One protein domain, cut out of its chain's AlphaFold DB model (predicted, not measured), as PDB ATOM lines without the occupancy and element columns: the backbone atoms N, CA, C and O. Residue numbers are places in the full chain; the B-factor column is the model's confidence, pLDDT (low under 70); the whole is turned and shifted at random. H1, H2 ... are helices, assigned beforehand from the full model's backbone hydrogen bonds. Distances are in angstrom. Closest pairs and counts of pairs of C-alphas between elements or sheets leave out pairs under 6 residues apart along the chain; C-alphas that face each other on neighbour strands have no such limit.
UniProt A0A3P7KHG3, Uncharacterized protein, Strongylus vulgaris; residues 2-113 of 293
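Overview. This is residues 2 to 113 of the 293 residues of an uncharacterized protein of Strongylus vulgaris (UniProt A0A3P7KHG3). Seven helices fold back and forth in a zigzag slab two layers thick, with H2, H4 and H6 in one layer and H1, H3, H5 and H7 in the other. H4 is in the middle, H1 is at one end of the slab, and H7 slants over H5 at the other end. The printed part has 112 residues with seven named helices, H1 to H7 in chain order, and no named strand; the class is all helix. It is compact, with a radius of gyration of the C-alphas of 14.4 A and spans of 43 by 32 by 20 A.

Arrangement. H3, residues 30 to 45, is the longest helix. It forms a helical hairpin with H2, residues 12 to 25; their closest C-alphas, of Val 23 and Arg 33, are 6.5 A apart. H3 forms another with H4, residues 52 to 61, opposite ways at a shallow tilt of 18 degrees, closest at the C-alphas of Val 41 and Ile 55, 5.6 A. H4 is the hub, touching four helices. Residues 17 to 20 of H2 only just touch it, with 3 pairs of C-alphas within 8 A, closest at Leu 17 and Ala 54, 7.3 A. Residues 65 to 68 of H5, residues 65 to 76, touch H4, closest at the C-alphas of Cys 56 and Ile 68, 6.6 A. Residues 84 to 88 of H6, residues 81 to 95, touch H4 at a shallow tilt of 33 degrees, only just short of steep; the closest C-alphas, of Val 53 and Ile 88, are 6.2 A apart. H2 to H6 make an up and down bundle, each helix running against the one before. H7, residues 98 to 112, touches H5 at a steep tilt of 50 degrees, with the C-alphas of Gly 69 and Tyr 108 closest at 4.6 A. H1, residues 2 to 8, and H2 touch only at the corner, and only just, with 3 pairs of C-alphas within 8 A, closest at Ile 6 and Ser 12, 5.4 A. H3 and H5 are apart. Every O i to N i+4 pair is within hydrogen-bond range in H1 to H6, and 10 of 11 in H7.

Along the chain. H3 spans 22.4 A from C-alpha 30 at (39.015, -20.954, -5.784) to C-alpha 45. H7 spans 21.4 A, H6 20.9 A and H2 20.1 A. H1 begins at C-alpha 2, (28.025, -13.261, -16.079), and H7 ends at C-alpha 112, (58.655, -27.555, -33.304).

Size, cuts and confidence. The C-alphas farthest apart, of Thr 10 and Gln 113, are 44.3 A apart. The printed part has no cut and no long link. Residues 25 to 31, of which 25 belongs to H2 and 30 to 31 to H3, stand free. The mean pLDDT of the printed part is 90.2, and no printed residue is under 70.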
ATOM      1  N   VAL A   2      26.919 -14.130 -15.607       81.62
ATOM      2  CA  VAL A   2      28.025 -13.261 -16.079       81.62
ATOM      3  C   VAL A   2      28.199 -13.301 -17.603       81.62
ATOM      4  O   VAL A   2      28.185 -12.259 -18.243       81.62
ATOM      5  N   GLU A   3      28.241 -14.498 -18.196       84.88
ATOM      6  CA  GLU A   3      28.372 -14.686 -19.651       84.88
ATOM      7  C   GLU A   3      27.284 -13.943 -20.448       84.88
ATOM      8  O   GLU A   3      27.575 -13.199 -21.379       84.88
ATOM      9  N   GLN A   4      26.021 -14.063 -20.028       84.19
ATOM     10  CA  GLN A   4      24.911 -13.378 -20.691       84.19
ATOM     11  C   GLN A   4      24.951 -11.856 -20.518       84.19
ATOM     12  O   GLN A   4      24.514 -11.146 -21.419       84.19
ATOM     13  N   ALA A   5      25.436 -11.356 -19.379       84.50
ATOM     14  CA  ALA A   5      25.571  -9.919 -19.147       84.50
ATOM     15  C   ALA A   5      26.634  -9.306 -20.071       84.50
ATOM     16  O   ALA A   5      26.406  -8.246 -20.646       84.50
ATOM     17  N   ILE A   6      27.750 -10.012 -20.271       83.94
ATOM     18  CA  ILE A   6      28.837  -9.577 -21.154       83.94
ATOM     19  C   ILE A   6      28.396  -9.571 -22.619       83.94
ATOM     20  O   ILE A   6      28.612  -8.584 -23.315       83.94
ATOM     21  N   ILE A   7      27.728 -10.636 -23.076       84.12
ATOM     22  CA  ILE A   7      27.271 -10.755 -24.472       84.12
ATOM     23  C   ILE A   7      26.219  -9.689 -24.821       84.12
ATOM     24  O   ILE A   7      26.168  -9.224 -25.956       84.12
ATOM     25  N   LYS A   8      25.371  -9.298 -23.862       84.94
ATOM     26  CA  LYS A   8      24.321  -8.285 -24.068       84.94
ATOM     27  C   LYS A   8      24.826  -6.841 -23.970       84.94
ATOM     28  O   LYS A   8      24.073  -5.933 -24.312       84.94
ATOM     29  N   SER A   9      26.043  -6.619 -23.474       82.62
ATOM     30  CA  SER A   9      26.608  -5.278 -23.307       82.62
ATOM     31  C   SER A   9      27.025  -4.676 -24.651       82.62
ATOM     32  O   SER A   9      27.604  -5.360 -25.494       82.62
ATOM     33  N   THR A  10      26.788  -3.377 -24.827       77.94
ATOM     34  CA  THR A  10      27.298  -2.592 -25.963       77.94
ATOM     35  C   THR A  10      28.817  -2.420 -25.918       77.94
ATOM     36  O   THR A  10      29.448  -2.319 -26.965       77.94
ATOM     37  N   GLU A  11      29.412  -2.450 -24.721       83.19
ATOM     38  CA  GLU A  11      30.857  -2.344 -24.483       83.19
ATOM     39  C   GLU A  11      31.409  -3.659 -23.915       83.19
ATOM     40  O   GLU A  11      31.960  -3.724 -22.813       83.19
ATOM     41  N   SER A  12      31.218  -4.753 -24.657       82.19
ATOM     42  CA  SER A  12      31.597  -6.100 -24.210       82.19
ATOM     43  C   SER A  12      33.083  -6.218 -23.846       82.19
ATOM     44  O   SER A  12      33.413  -6.875 -22.862       82.19
ATOM     45  N   HIS A  13      33.972  -5.541 -24.580       83.69
ATOM     46  CA  HIS A  13      35.420  -5.563 -24.344       83.69
ATOM     47  C   HIS A  13      35.832  -4.885 -23.026       83.69
ATOM     48  O   HIS A  13      36.576  -5.462 -22.237       83.69
ATOM     49  N   VAL A  14      35.323  -3.678 -22.753       86.75
ATOM     50  CA  VAL A  14      35.631  -2.936 -21.515       86.75
ATOM     51  C   VAL A  14      35.128  -3.713 -20.301       86.75
ATOM     52  O   VAL A  14      35.861  -3.917 -19.332       86.75
ATOM     53  N   LEU A  15      33.901  -4.232 -20.390       88.38
ATOM     54  CA  LEU A  15      33.302  -5.019 -19.319       88.38
ATOM     55  C   LEU A  15      34.074  -6.321 -19.056       88.38
ATOM     56  O   LEU A  15      34.201  -6.736 -17.903       88.38
ATOM     57  N   LEU A  16      34.605  -6.961 -20.101       87.12
ATOM     58  CA  LEU A  16      35.445  -8.152 -19.984       87.12
ATOM     59  C   LEU A  16      36.740  -7.873 -19.202       87.12
ATOM     60  O   LEU A  16      37.048  -8.613 -18.264       87.12
ATOM     61  N   LEU A  17      37.452  -6.792 -19.534       87.38
ATOM     62  CA  LEU A  17      38.683  -6.389 -18.841       87.38
ATOM     63  C   LEU A  17      38.428  -6.036 -17.370       87.38
ATOM     64  O   LEU A  17      39.115  -6.548 -16.482       87.38
ATOM     65  N   GLU A  18      37.388  -5.246 -17.089       89.12
ATOM     66  CA  GLU A  18      36.994  -4.958 -15.705       89.12
ATOM     67  C   GLU A  18      36.638  -6.232 -14.930       89.12
ATOM     68  O   GLU A  18      36.931  -6.349 -13.735       89.12
ATOM     69  N   THR A  19      35.986  -7.189 -15.596       89.69
ATOM     70  CA  THR A  19      35.590  -8.449 -14.966       89.69
ATOM     71  C   THR A  19      36.816  -9.285 -14.609       89.69
ATOM     72  O   THR A  19      36.864  -9.787 -13.488       89.69
ATOM     73  N   ILE A  20      37.833  -9.382 -15.481       88.62
ATOM     74  CA  ILE A  20      39.114 -10.027 -15.128       88.62
ATOM     75  C   ILE A  20      39.717  -9.365 -13.893       88.62
ATOM     76  O   ILE A  20      40.074 -10.060 -12.942       88.62
ATOM     77  N   GLN A  21      39.823  -8.033 -13.880       88.00
ATOM     78  CA  GLN A  21      40.462  -7.318 -12.775       88.00
ATOM     79  C   GLN A  21      39.731  -7.576 -11.449       88.00
ATOM     80  O   GLN A  21      40.363  -7.857 -10.426       88.00
ATOM     81  N   LYS A  22      38.391  -7.561 -11.470       90.19
ATOM     82  CA  LYS A  22      37.559  -7.878 -10.301       90.19
ATOM     83  C   LYS A  22      37.709  -9.339  -9.869       90.19
ATOM     84  O   LYS A  22      37.871  -9.585  -8.679       90.19
ATOM     85  N   VAL A  23      37.702 -10.300 -10.794       90.31
ATOM     86  CA  VAL A  23      37.853 -11.740 -10.488       90.31
ATOM     87  C   VAL A  23      39.242 -12.057  -9.919       90.31
ATOM     88  O   VAL A  23      39.371 -12.872  -9.001       90.31
ATOM     89  N   THR A  24      40.279 -11.384 -10.417       85.88
ATOM     90  CA  THR A  24      41.659 -11.563  -9.949       85.88
ATOM     91  C   THR A  24      41.880 -10.966  -8.558       85.88
ATOM     92  O   THR A  24      42.530 -11.598  -7.728       85.88
ATOM     93  N   ASN A  25      41.306  -9.793  -8.275       86.94
ATOM     94  CA  ASN A  25      41.544  -9.071  -7.019       86.94
ATOM     95  C   ASN A  25      40.554  -9.423  -5.900       86.94
ATOM     96  O   ASN A  25      40.850  -9.225  -4.720       86.94
ATOM     97  N   ALA A  26      39.364  -9.927  -6.235       89.88
ATOM     98  CA  ALA A  26      38.351 -10.237  -5.239       89.88
ATOM     99  C   ALA A  26      38.714 -11.477  -4.412       89.88
ATOM    100  O   ALA A  26      39.164 -12.518  -4.912       89.88
ATOM    101  N   LYS A  27      38.409 -11.396  -3.113       89.12
ATOM    102  CA  LYS A  27      38.406 -12.559  -2.228       89.12
ATOM    103  C   LYS A  27      37.191 -13.421  -2.563       89.12
ATOM    104  O   LYS A  27      36.081 -13.155  -2.116       89.12
ATOM    105  N   MET A  28      37.419 -14.445  -3.373       89.69
ATOM    106  CA  MET A  28      36.409 -15.408  -3.790       89.69
ATOM    107  C   MET A  28      36.942 -16.838  -3.719       89.69
ATOM    108  O   MET A  28      38.159 -17.062  -3.688       89.69
ATOM    109  N   ASP A  29      36.005 -17.780  -3.690       93.31
ATOM    110  CA  ASP A  29      36.272 -19.212  -3.721       93.31
ATOM    111  C   ASP A  29      37.124 -19.609  -4.941       93.31
ATOM    112  O   ASP A  29      36.996 -19.027  -6.023       93.31
ATOM    113  N   VAL A  30      38.033 -20.570  -4.757       89.94
ATOM    114  CA  VAL A  30      39.015 -20.954  -5.784       89.94
ATOM    115  C   VAL A  30      38.328 -21.629  -6.967       89.94
ATOM    116  O   VAL A  30      38.650 -21.314  -8.114       89.94
ATOM    117  N   GLN A  31      37.351 -22.497  -6.707       92.81
ATOM    118  CA  GLN A  31      36.601 -23.205  -7.736       92.81
ATOM    119  C   GLN A  31      35.738 -22.227  -8.535       92.81
ATOM    120  O   GLN A  31      35.756 -22.264  -9.766       92.81
ATOM    121  N   LEU A  32      35.048 -21.299  -7.859       91.38
ATOM    122  CA  LEU A  32      34.290 -20.246  -8.541       91.38
ATOM    123  C   LEU A  32      35.200 -19.351  -9.395       91.38
ATOM    124  O   LEU A  32      34.860 -19.050 -10.540       91.38
ATOM    125  N   ARG A  33      36.366 -18.947  -8.867       92.50
ATOM    126  CA  ARG A  33      37.349 -18.152  -9.623       92.50
ATOM    127  C   ARG A  33      37.793 -18.889 -10.881       92.50
ATOM    128  O   ARG A  33      37.785 -18.298 -11.954       92.50
ATOM    129  N   ALA A  34      38.136 -20.171 -10.762       92.31
ATOM    130  CA  ALA A  34      38.565 -20.985 -11.893       92.31
ATOM    131  C   ALA A  34      37.465 -21.113 -12.960       92.31
ATOM    132  O   ALA A  34      37.735 -20.931 -14.144       92.31
ATOM    133  N   GLN A  35      36.212 -21.347 -12.553       92.62
ATOM    134  CA  GLN A  35      35.078 -21.406 -13.483       92.62
ATOM    135  C   GLN A  35      34.843 -20.070 -14.199       92.62
ATOM    136  O   GLN A  35      34.589 -20.051 -15.402       92.62
ATOM    137  N   LEU A  36      34.941 -18.947 -13.480       92.31
ATOM    138  CA  LEU A  36      34.792 -17.619 -14.076       92.31
ATOM    139  C   LEU A  36      35.925 -17.306 -15.050       92.31
ATOM    140  O   LEU A  36      35.648 -16.839 -16.149       92.31
ATOM    141  N   LEU A  37      37.175 -17.594 -14.685       92.12
ATOM    142  CA  LEU A  37      38.320 -17.414 -15.578       92.12
ATOM    143  C   LEU A  37      38.197 -18.286 -16.835       92.12
ATOM    144  O   LEU A  37      38.479 -17.801 -17.924       92.12
ATOM    145  N   ASP A  38      37.707 -19.524 -16.723       92.50
ATOM    146  CA  ASP A  38      37.468 -20.390 -17.886       92.50
ATOM    147  C   ASP A  38      36.393 -19.811 -18.828       92.50
ATOM    148  O   ASP A  38      36.576 -19.754 -20.045       92.50
ATOM    149  N   VAL A  39      35.296 -19.283 -18.269       91.81
ATOM    150  CA  VAL A  39      34.273 -18.553 -19.042       91.81
ATOM    151  C   VAL A  39      34.874 -17.318 -19.716       91.81
ATOM    152  O   VAL A  39      34.594 -17.079 -20.890       91.81
ATOM    153  N   LEU A  40      35.703 -16.548 -19.007       90.38
ATOM    154  CA  LEU A  40      36.349 -15.355 -19.553       90.38
ATOM    155  C   LEU A  40      37.289 -15.714 -20.707       90.38
ATOM    156  O   LEU A  40      37.162 -15.116 -21.769       90.38
ATOM    157  N   VAL A  41      38.141 -16.737 -20.566       91.31
ATOM    158  CA  VAL A  41      39.014 -17.221 -21.655       91.31
ATOM    159  C   VAL A  41      38.197 -17.564 -22.902       91.31
ATOM    160  O   VAL A  41      38.542 -17.123 -24.001       91.31
ATOM    161  N   ARG A  42      37.079 -18.289 -22.746       90.56
ATOM    162  CA  ARG A  42      36.180 -18.610 -23.871       90.56
ATOM    163  C   ARG A  42      35.593 -17.350 -24.514       90.56
ATOM    164  O   ARG A  42      35.557 -17.254 -25.738       90.56
ATOM    165  N   LEU A  43      35.160 -16.378 -23.712       88.88
ATOM    166  CA  LEU A  43      34.587 -15.123 -24.207       88.88
ATOM    167  C   LEU A  43      35.608 -14.251 -24.944       88.88
ATOM    168  O   LEU A  43      35.288 -13.737 -26.015       88.88
ATOM    169  N   PHE A  44      36.826 -14.114 -24.416       87.75
ATOM    170  CA  PHE A  44      37.900 -13.375 -25.084       87.75
ATOM    171  C   PHE A  44      38.322 -14.042 -26.394       87.75
ATOM    172  O   PHE A  44      38.504 -13.353 -27.393       87.75
ATOM    173  N   THR A  45      38.415 -15.376 -26.415       86.94
ATOM    174  CA  THR A  45      38.815 -16.133 -27.614       86.94
ATOM    175  C   THR A  45      37.780 -16.034 -28.738       86.94
ATOM    176  O   THR A  45      38.145 -15.995 -29.909       86.94
ATOM    177  N   ASN A  46      36.488 -15.976 -28.399       86.50
ATOM    178  CA  ASN A  46      35.399 -15.885 -29.377       86.50
ATOM    179  C   ASN A  46      35.144 -14.455 -29.885       86.50
ATOM    180  O   ASN A  46      34.312 -14.258 -30.774       86.50
ATOM    181  N   ASN A  47      35.803 -13.448 -29.308       82.12
ATOM    182  CA  ASN A  47      35.634 -12.065 -29.729       82.12
ATOM    183  C   ASN A  47      36.376 -11.807 -31.053       82.12
ATOM    184  O   ASN A  47      37.439 -12.369 -31.300       82.12
ATOM    185  N   LYS A  48      35.835 -10.926 -31.907       74.69
ATOM    186  CA  LYS A  48      36.455 -10.573 -33.201       74.69
ATOM    187  C   LYS A  48      37.843  -9.952 -33.031       74.69
ATOM    188  O   LYS A  48      38.707 -10.139 -33.879       74.69
ATOM    189  N   HIS A  49      38.031  -9.220 -31.937       75.25
ATOM    190  CA  HIS A  49      39.311  -8.677 -31.508       75.25
ATOM    191  C   HIS A  49      39.710  -9.401 -30.224       75.25
ATOM    192  O   HIS A  49      39.293  -9.012 -29.133       75.25
ATOM    193  N   ALA A  50      40.430 -10.512 -30.373       80.50
ATOM    194  CA  ALA A  50      40.929 -11.269 -29.237       80.50
ATOM    195  C   ALA A  50      42.044 -10.478 -28.540       80.50
ATOM    196  O   ALA A  50      43.052 -10.134 -29.158       80.50
ATOM    197  N   ASP A  51      41.865 -10.204 -27.250       87.06
ATOM    198  CA  ASP A  51      42.913  -9.640 -26.401       87.06
ATOM    199  C   ASP A  51      43.773 -10.786 -25.855       87.06
ATOM    200  O   ASP A  51      43.438 -11.442 -24.863       87.06
ATOM    201  N   PHE A  52      44.871 -11.070 -26.552       88.62
ATOM    202  CA  PHE A  52      45.760 -12.172 -26.197       88.62
ATOM    203  C   PHE A  52      46.470 -11.963 -24.855       88.62
ATOM    204  O   PHE A  52      46.749 -12.947 -24.172       88.62
ATOM    205  N   VAL A  53      46.695 -10.715 -24.434       88.25
ATOM    206  CA  VAL A  53      47.302 -10.409 -23.129       88.25
ATOM    207  C   VAL A  53      46.326 -10.778 -22.014       88.25
ATOM    208  O   VAL A  53      46.686 -11.514 -21.095       88.25
ATOM    209  N   ALA A  54      45.061 -10.365 -22.134       88.38
ATOM    210  CA  ALA A  54      44.013 -10.720 -21.178       88.38
ATOM    211  C   ALA A  54      43.778 -12.243 -21.097       88.38
ATOM    212  O   ALA A  54      43.591 -12.797 -20.006       88.38
ATOM    213  N   ILE A  55      43.832 -12.939 -22.240       90.69
ATOM    214  CA  ILE A  55      43.759 -14.408 -22.293       90.69
ATOM    215  C   ILE A  55      44.941 -15.026 -21.538       90.69
ATOM    216  O   ILE A  55      44.726 -15.878 -20.674       90.69
ATOM    217  N   CYS A  56      46.170 -14.584 -21.810       92.06
ATOM    218  CA  CYS A  56      47.369 -15.080 -21.135       92.06
ATOM    219  C   CYS A  56      47.317 -14.855 -19.623       92.06
ATOM    220  O   CYS A  56      47.576 -15.793 -18.870       92.06
ATOM    221  N   GLN A  57      46.884 -13.680 -19.159       89.62
ATOM    222  CA  GLN A  57      46.700 -13.409 -17.730       89.62
ATOM    223  C   GLN A  57      45.731 -14.403 -17.078       89.62
ATOM    224  O   GLN A  57      46.008 -14.927 -15.994       89.62
ATOM    225  N   CYS A  58      44.618 -14.722 -17.747       91.56
ATOM    226  CA  CYS A  58      43.687 -15.737 -17.260       91.56
ATOM    227  C   CYS A  58      44.327 -17.130 -17.223       91.56
ATOM    228  O   CYS A  58      44.178 -17.839 -16.229       91.56
ATOM    229  N   LEU A  59      45.050 -17.521 -18.276       93.19
ATOM    230  CA  LEU A  59      45.702 -18.831 -18.378       93.19
ATOM    231  C   LEU A  59      46.812 -19.022 -17.332       93.19
ATOM    232  O   LEU A  59      46.917 -20.105 -16.755       93.19
ATOM    233  N   VAL A  60      47.575 -17.969 -17.021       92.88
ATOM    234  CA  VAL A  60      48.553 -17.965 -15.920       92.88
ATOM    235  C   VAL A  60      47.846 -18.211 -14.586       92.88
ATOM    236  O   VAL A  60      48.263 -19.072 -13.813       92.88
ATOM    237  N   LYS A  61      46.726 -17.524 -14.317       90.06
ATOM    238  CA  LYS A  61      45.945 -17.729 -13.079       90.06
ATOM    239  C   LYS A  61      45.259 -19.093 -13.008       90.06
ATOM    240  O   LYS A  61      45.058 -19.608 -11.911       90.06
ATOM    241  N   LEU A  62      44.916 -19.677 -14.154       92.62
ATOM    242  CA  LEU A  62      44.388 -21.038 -14.271       92.62
ATOM    243  C   LEU A  62      45.481 -22.119 -14.236       92.62
ATOM    244  O   LEU A  62      45.137 -23.299 -14.213       92.62
ATOM    245  N   ASN A  63      46.762 -21.733 -14.225       93.44
ATOM    246  CA  ASN A  63      47.916 -22.627 -14.297       93.44
ATOM    247  C   ASN A  63      47.859 -23.589 -15.505       93.44
ATOM    248  O   ASN A  63      48.019 -24.797 -15.346       93.44
ATOM    249  N   ARG A  64      47.603 -23.047 -16.709       94.94
ATOM    250  CA  ARG A  64      47.549 -23.797 -17.984       94.94
ATOM    251  C   ARG A  64      48.689 -23.401 -18.940       94.94
ATOM    252  O   ARG A  64      48.449 -22.683 -19.915       94.94
ATOM    253  N   PRO A  65      49.939 -23.811 -18.669       96.06
ATOM    254  CA  PRO A  65      51.087 -23.437 -19.498       96.06
ATOM    255  C   PRO A  65      51.028 -24.029 -20.913       96.06
ATOM    256  O   PRO A  65      51.518 -23.411 -21.861       96.06
ATOM    257  N   GLU A  66      50.387 -25.186 -21.093       96.31
ATOM    258  CA  GLU A  66      50.293 -25.850 -22.395       96.31
ATOM    259  C   GLU A  66      49.438 -25.051 -23.386       96.31
ATOM    260  O   GLU A  66      49.738 -24.994 -24.581       96.31
ATOM    261  N   ASP A  67      48.374 -24.416 -22.887       95.06
ATOM    262  CA  ASP A  67      47.482 -23.582 -23.694       95.06
ATOM    263  C   ASP A  67      48.204 -22.324 -24.188       95.06
ATOM    264  O   ASP A  67      48.022 -21.922 -25.337       95.06
ATOM    265  N   ILE A  68      49.081 -21.745 -23.358       95.94
ATOM    266  CA  ILE A  68      49.921 -20.606 -23.747       95.94
ATOM    267  C   ILE A  68      50.966 -21.029 -24.780       95.94
ATOM    268  O   ILE A  68      51.133 -20.335 -25.779       95.94
ATOM    269  N   GLY A  69      51.622 -22.181 -24.604       95.44
ATOM    270  CA  GLY A  69      52.578 -22.696 -25.592       95.44
ATOM    271  C   GLY A  69      51.952 -22.866 -26.983       95.44
ATOM    272  O   GLY A  69      52.520 -22.421 -27.979       95.44
ATOM    273  N   LYS A  70      50.736 -23.426 -27.051       94.81
ATOM    274  CA  LYS A  70      49.962 -23.554 -28.303       94.81
ATOM    275  C   LYS A  70      49.475 -22.209 -28.845       94.81
ATOM    276  O   LYS A  70      49.369 -22.035 -30.057       94.81
ATOM    277  N   LEU A  71      49.129 -21.271 -27.962       93.81
ATOM    278  CA  LEU A  71      48.730 -19.924 -28.360       93.81
ATOM    279  C   LEU A  71      49.893 -19.186 -29.029       93.81
ATOM    280  O   LEU A  71      49.692 -18.581 -30.078       93.81
ATOM    281  N   LEU A  72      51.095 -19.276 -28.456       95.25
ATOM    282  CA  LEU A  72      52.308 -18.700 -29.031       95.25
ATOM    283  C   LEU A  72      52.613 -19.304 -30.407       95.25
ATOM    284  O   LEU A  72      52.831 -18.553 -31.348       95.25
ATOM    285  N   ASP A  73      52.541 -20.628 -30.562       94.31
ATOM    286  CA  ASP A  73      52.699 -21.303 -31.865       94.31
ATOM    287  C   ASP A  73      51.705 -20.791 -32.925       94.31
ATOM    288  O   ASP A  73      52.085 -20.417 -34.040       94.31
ATOM    289  N   ARG A  74      50.429 -20.654 -32.542       92.06
ATOM    290  CA  ARG A  74      49.402 -20.082 -33.421       92.06
ATOM    291  C   ARG A  74      49.712 -18.635 -33.799       92.06
ATOM    292  O   ARG A  74      49.586 -18.287 -34.968       92.06
ATOM    293  N   LEU A  75      50.099 -17.798 -32.836       92.31
ATOM    294  CA  LEU A  75      50.441 -16.392 -33.079       92.31
ATOM    295  C   LEU A  75      51.637 -16.261 -34.023       92.31
ATOM    296  O   LEU A  75      51.576 -15.487 -34.971       92.31
ATOM    297  N   MET A  76      52.674 -17.075 -33.825       92.06
ATOM    298  CA  MET A  76      53.869 -17.086 -34.674       92.06
ATOM    299  C   MET A  76      53.587 -17.527 -36.119       92.06
ATOM    300  O   MET A  76      54.379 -17.236 -37.010       92.06
ATOM    301  N   SER A  77      52.461 -18.205 -36.361       90.06
ATOM    302  CA  SER A  77      52.017 -18.620 -37.698       90.06
ATOM    303  C   SER A  77      51.197 -17.550 -38.437       90.06
ATOM    304  O   SER A  77      50.927 -17.698 -39.629       90.06
ATOM    305  N   HIS A  78      50.768 -16.488 -37.749       88.75
ATOM    306  CA  HIS A  78      49.991 -15.394 -38.331       88.75
ATOM    307  C   HIS A  78      50.878 -14.203 -38.720       88.75
ATOM    308  O   HIS A  78      51.879 -13.901 -38.074       88.75
ATOM    309  N   GLU A  79      50.470 -13.476 -39.762       85.19
ATOM    310  CA  GLU A  79      51.134 -12.242 -40.190       85.19
ATOM    311  C   GLU A  79      51.084 -11.187 -39.068       85.19
ATOM    312  O   GLU A  79      50.013 -10.898 -38.532       85.19
ATOM    313  N   ASN A  80      52.242 -10.625 -38.699       83.81
ATOM    314  CA  ASN A  80      52.437  -9.696 -37.569       83.81
ATOM    315  C   ASN A  80      52.085 -10.256 -36.171       83.81
ATOM    316  O   ASN A  80      51.980  -9.493 -35.205       83.81
ATOM    317  N   GLY A  81      51.874 -11.569 -36.034       89.50
ATOM    318  CA  GLY A  81      51.589 -12.194 -34.738       89.50
ATOM    319  C   GLY A  81      52.829 -12.381 -33.854       89.50
ATOM    320  O   GLY A  81      52.701 -12.563 -32.642       89.50
ATOM    321  N   ASP A  82      54.025 -12.259 -34.429       93.31
ATOM    322  CA  ASP A  82      55.318 -12.312 -33.746       93.31
ATOM    323  C   ASP A  82      55.484 -11.203 -32.698       93.31
ATOM    324  O   ASP A  82      55.897 -11.477 -31.572       93.31
ATOM    325  N   LEU A  83      55.085  -9.966 -33.014       92.94
ATOM    326  CA  LEU A  83      55.133  -8.844 -32.068       92.94
ATOM    327  C   LEU A  83      54.243  -9.083 -30.841       92.94
ATOM    328  O   LEU A  83      54.639  -8.784 -29.713       92.94
ATOM    329  N   ILE A  84      53.056  -9.657 -31.050       92.75
ATOM    330  CA  ILE A  84      52.135 -10.009 -29.962       92.75
ATOM    331  C   ILE A  84      52.726 -11.152 -29.130       92.75
ATOM    332  O   ILE A  84      52.696 -11.097 -27.901       92.75
ATOM    333  N   ALA A  85      53.311 -12.161 -29.781       95.12
ATOM    334  CA  ALA A  85      53.991 -13.254 -29.096       95.12
ATOM    335  C   ALA A  85      55.163 -12.749 -28.236       95.12
ATOM    336  O   ALA A  85      55.320 -13.201 -27.103       95.12
ATOM    337  N   TYR A  86      55.938 -11.769 -28.717       95.38
ATOM    338  CA  TYR A  86      56.991 -11.127 -27.924       95.38
ATOM    339  C   TYR A  86      56.440 -10.369 -26.726       95.38
ATOM    340  O   TYR A  86      56.971 -10.518 -25.629       95.38
ATOM    341  N   GLN A  87      55.361  -9.603 -26.905       94.25
ATOM    342  CA  GLN A  87      54.727  -8.886 -25.801       94.25
ATOM    343  C   GLN A  87      54.251  -9.846 -24.703       94.25
ATOM    344  O   GLN A  87      54.465  -9.585 -23.521       94.25
ATOM    345  N   ILE A  88      53.644 -10.968 -25.095       95.25
ATOM    346  CA  ILE A  88      53.231 -12.028 -24.170       95.25
ATOM    347  C   ILE A  88      54.452 -12.656 -23.495       95.25
ATOM    348  O   ILE A  88      54.434 -12.868 -22.291       95.25
ATOM    349  N   ALA A  89      55.518 -12.949 -24.241       96.00
ATOM    350  CA  ALA A  89      56.719 -13.555 -23.678       96.00
ATOM    351  C   ALA A  89      57.405 -12.657 -22.637       96.00
ATOM    352  O   ALA A  89      57.825 -13.165 -21.598       96.00
ATOM    353  N   PHE A  90      57.471 -11.341 -22.874       95.88
ATOM    354  CA  PHE A  90      57.961 -10.382 -21.881       95.88
ATOM    355  C   PHE A  90      57.068 -10.349 -20.633       95.88
ATOM    356  O   PHE A  90      57.581 -10.473 -19.524       95.88
ATOM    357  N   ASP A  91      55.743 -10.273 -20.804       94.75
ATOM    358  CA  ASP A  91      54.792 -10.284 -19.681       94.75
ATOM    359  C   ASP A  91      54.895 -11.576 -18.850       94.75
ATOM    360  O   ASP A  91      54.910 -11.535 -17.622       94.75
ATOM    361  N   LEU A  92      55.038 -12.730 -19.509       95.12
ATOM    362  CA  LEU A  92      55.232 -14.019 -18.843       95.12
ATOM    363  C   LEU A  92      56.532 -14.064 -18.042       95.12
ATOM    364  O   LEU A  92      56.530 -14.550 -16.911       95.12
ATOM    365  N   TYR A  93      57.635 -13.565 -18.603       94.50
ATOM    366  CA  TYR A  93      58.915 -13.531 -17.899       94.50
ATOM    367  C   TYR A  93      58.847 -12.686 -16.617       94.50
ATOM    368  O   TYR A  93      59.396 -13.091 -15.595       94.50
ATOM    369  N   GLU A  94      58.132 -11.557 -16.647       91.25
ATOM    370  CA  GLU A  94      57.992 -10.663 -15.491       91.25
ATOM    371  C   GLU A  94      56.959 -11.148 -14.460       91.25
ATOM    372  O   GLU A  94      57.175 -10.999 -13.255       91.25
ATOM    373  N   ASN A  95      55.840 -11.729 -14.910       90.44
ATOM    374  CA  ASN A  95      54.654 -11.934 -14.067       90.44
ATOM    375  C   ASN A  95      54.317 -13.402 -13.754       90.44
ATOM    376  O   ASN A  95      53.494 -13.660 -12.866       90.44
ATOM    377  N   ALA A  96      54.912 -14.377 -14.450       94.00
ATOM    378  CA  ALA A  96      54.697 -15.802 -14.188       94.00
ATOM    379  C   ALA A  96      55.866 -16.437 -13.413       94.00
ATOM    380  O   ALA A  96      56.960 -15.891 -13.309       94.00
ATOM    381  N   SER A  97      55.639 -17.617 -12.829       93.88
ATOM    382  CA  SER A  97      56.699 -18.332 -12.108       93.88
ATOM    383  C   SER A  97      57.717 -18.955 -13.071       93.88
ATOM    384  O   SER A  97      57.371 -19.370 -14.178       93.88
ATOM    385  N   GLN A  98      58.968 -19.121 -12.622       92.38
ATOM    386  CA  GLN A  98      60.025 -19.758 -13.424       92.38
ATOM    387  C   GLN A  98      59.631 -21.171 -13.891       92.38
ATOM    388  O   GLN A  98      59.875 -21.551 -15.039       92.38
ATOM    389  N   GLN A  99      58.961 -21.941 -13.025       94.75
ATOM    390  CA  GLN A  99      58.457 -23.271 -13.366       94.75
ATOM    391  C   GLN A  99      57.384 -23.212 -14.463       94.75
ATOM    392  O   GLN A  99      57.413 -24.032 -15.380       94.75
ATOM    393  N   PHE A 100      56.463 -22.246 -14.389       95.69
ATOM    394  CA  PHE A 100      55.423 -22.055 -15.398       95.69
ATOM    395  C   PHE A 100      56.037 -21.685 -16.755       95.69
ATOM    396  O   PHE A 100      55.751 -22.347 -17.751       95.69
ATOM    397  N   ASN A 101      56.961 -20.718 -16.786       94.94
ATOM    398  CA  ASN A 101      57.654 -20.310 -18.015       94.94
ATOM    399  C   ASN A 101      58.459 -21.453 -18.639       94.94
ATOM    400  O   ASN A 101      58.437 -21.633 -19.855       94.94
ATOM    401  N   THR A 102      59.096 -22.288 -17.813       95.25
ATOM    402  CA  THR A 102      59.798 -23.489 -18.288       95.25
ATOM    403  C   THR A 102      58.835 -24.472 -18.966       95.25
ATOM    404  O   THR A 102      59.156 -25.032 -20.012       95.25
ATOM    405  N   GLN A 103      57.631 -24.664 -18.419       96.56
ATOM    406  CA  GLN A 103      56.611 -25.531 -19.025       96.56
ATOM    407  C   GLN A 103      56.042 -24.950 -20.328       96.56
ATOM    408  O   GLN A 103      55.856 -25.698 -21.292       96.56
ATOM    409  N   VAL A 104      55.824 -23.631 -20.389       96.50
ATOM    410  CA  VAL A 104      55.429 -22.933 -21.627       96.50
ATOM    411  C   VAL A 104      56.495 -23.134 -22.705       96.50
ATOM    412  O   VAL A 104      56.172 -23.558 -23.816       96.50
ATOM    413  N   LEU A 105      57.768 -22.903 -22.364       94.75
ATOM    414  CA  LEU A 105      58.899 -23.060 -23.278       94.75
ATOM    415  C   LEU A 105      59.033 -24.504 -23.779       94.75
ATOM    416  O   LEU A 105      59.209 -24.717 -24.977       94.75
ATOM    417  N   ASN A 106      58.910 -25.493 -22.890       94.88
ATOM    418  CA  ASN A 106      58.969 -26.909 -23.257       94.88
ATOM    419  C   ASN A 106      57.809 -27.309 -24.174       94.88
ATOM    420  O   ASN A 106      58.026 -28.014 -25.161       94.88
ATOM    421  N   THR A 107      56.594 -26.828 -23.887       95.38
ATOM    422  CA  THR A 107      55.432 -27.066 -24.752       95.38
ATOM    423  C   THR A 107      55.686 -26.484 -26.136       95.38
ATOM    424  O   THR A 107      55.605 -27.212 -27.123       95.38
ATOM    425  N   TYR A 108      56.073 -25.209 -26.210       93.56
ATOM    426  CA  TYR A 108      56.391 -24.541 -27.469       93.56
ATOM    427  C   TYR A 108      57.505 -25.268 -28.246       93.56
ATOM    428  O   TYR A 108      57.371 -25.528 -29.437       93.56
ATOM    429  N   ALA A 109      58.579 -25.685 -27.570       92.25
ATOM    430  CA  ALA A 109      59.677 -26.419 -28.196       92.25
ATOM    431  C   ALA A 109      59.241 -27.788 -28.746       92.25
ATOM    432  O   ALA A 109      59.649 -28.155 -29.845       92.25
ATOM    433  N   SER A 110      58.397 -28.527 -28.018       92.81
ATOM    434  CA  SER A 110      57.917 -29.848 -28.450       92.81
ATOM    435  C   SER A 110      57.030 -29.806 -29.698       92.81
ATOM    436  O   SER A 110      57.017 -30.773 -30.454       92.81
ATOM    437  N   LEU A 111      56.344 -28.685 -29.953       89.62
ATOM    438  CA  LEU A 111      55.565 -28.475 -31.180       89.62
ATOM    439  C   LEU A 111      56.458 -28.295 -32.420       89.62
ATOM    440  O   LEU A 111      56.020 -28.570 -33.534       89.62
ATOM    441  N   HIS A 112      57.709 -27.869 -32.228       82.12
ATOM    442  CA  HIS A 112      58.655 -27.555 -33.304       82.12
ATOM    443  C   HIS A 112      59.822 -28.541 -33.430       82.12
ATOM    444  O   HIS A 112      60.643 -28.403 -34.337       82.12
ATOM    445  N   GLN A 113      59.928 -29.538 -32.550       77.62
ATOM    446  CA  GLN A 113      60.906 -30.606 -32.724       77.62
ATOM    447  C   GLN A 113      60.399 -31.623 -33.759       77.62
ATOM    448  O   GLN A 113      59.277 -32.118 -33.630       77.62
TER     449      GLN A 113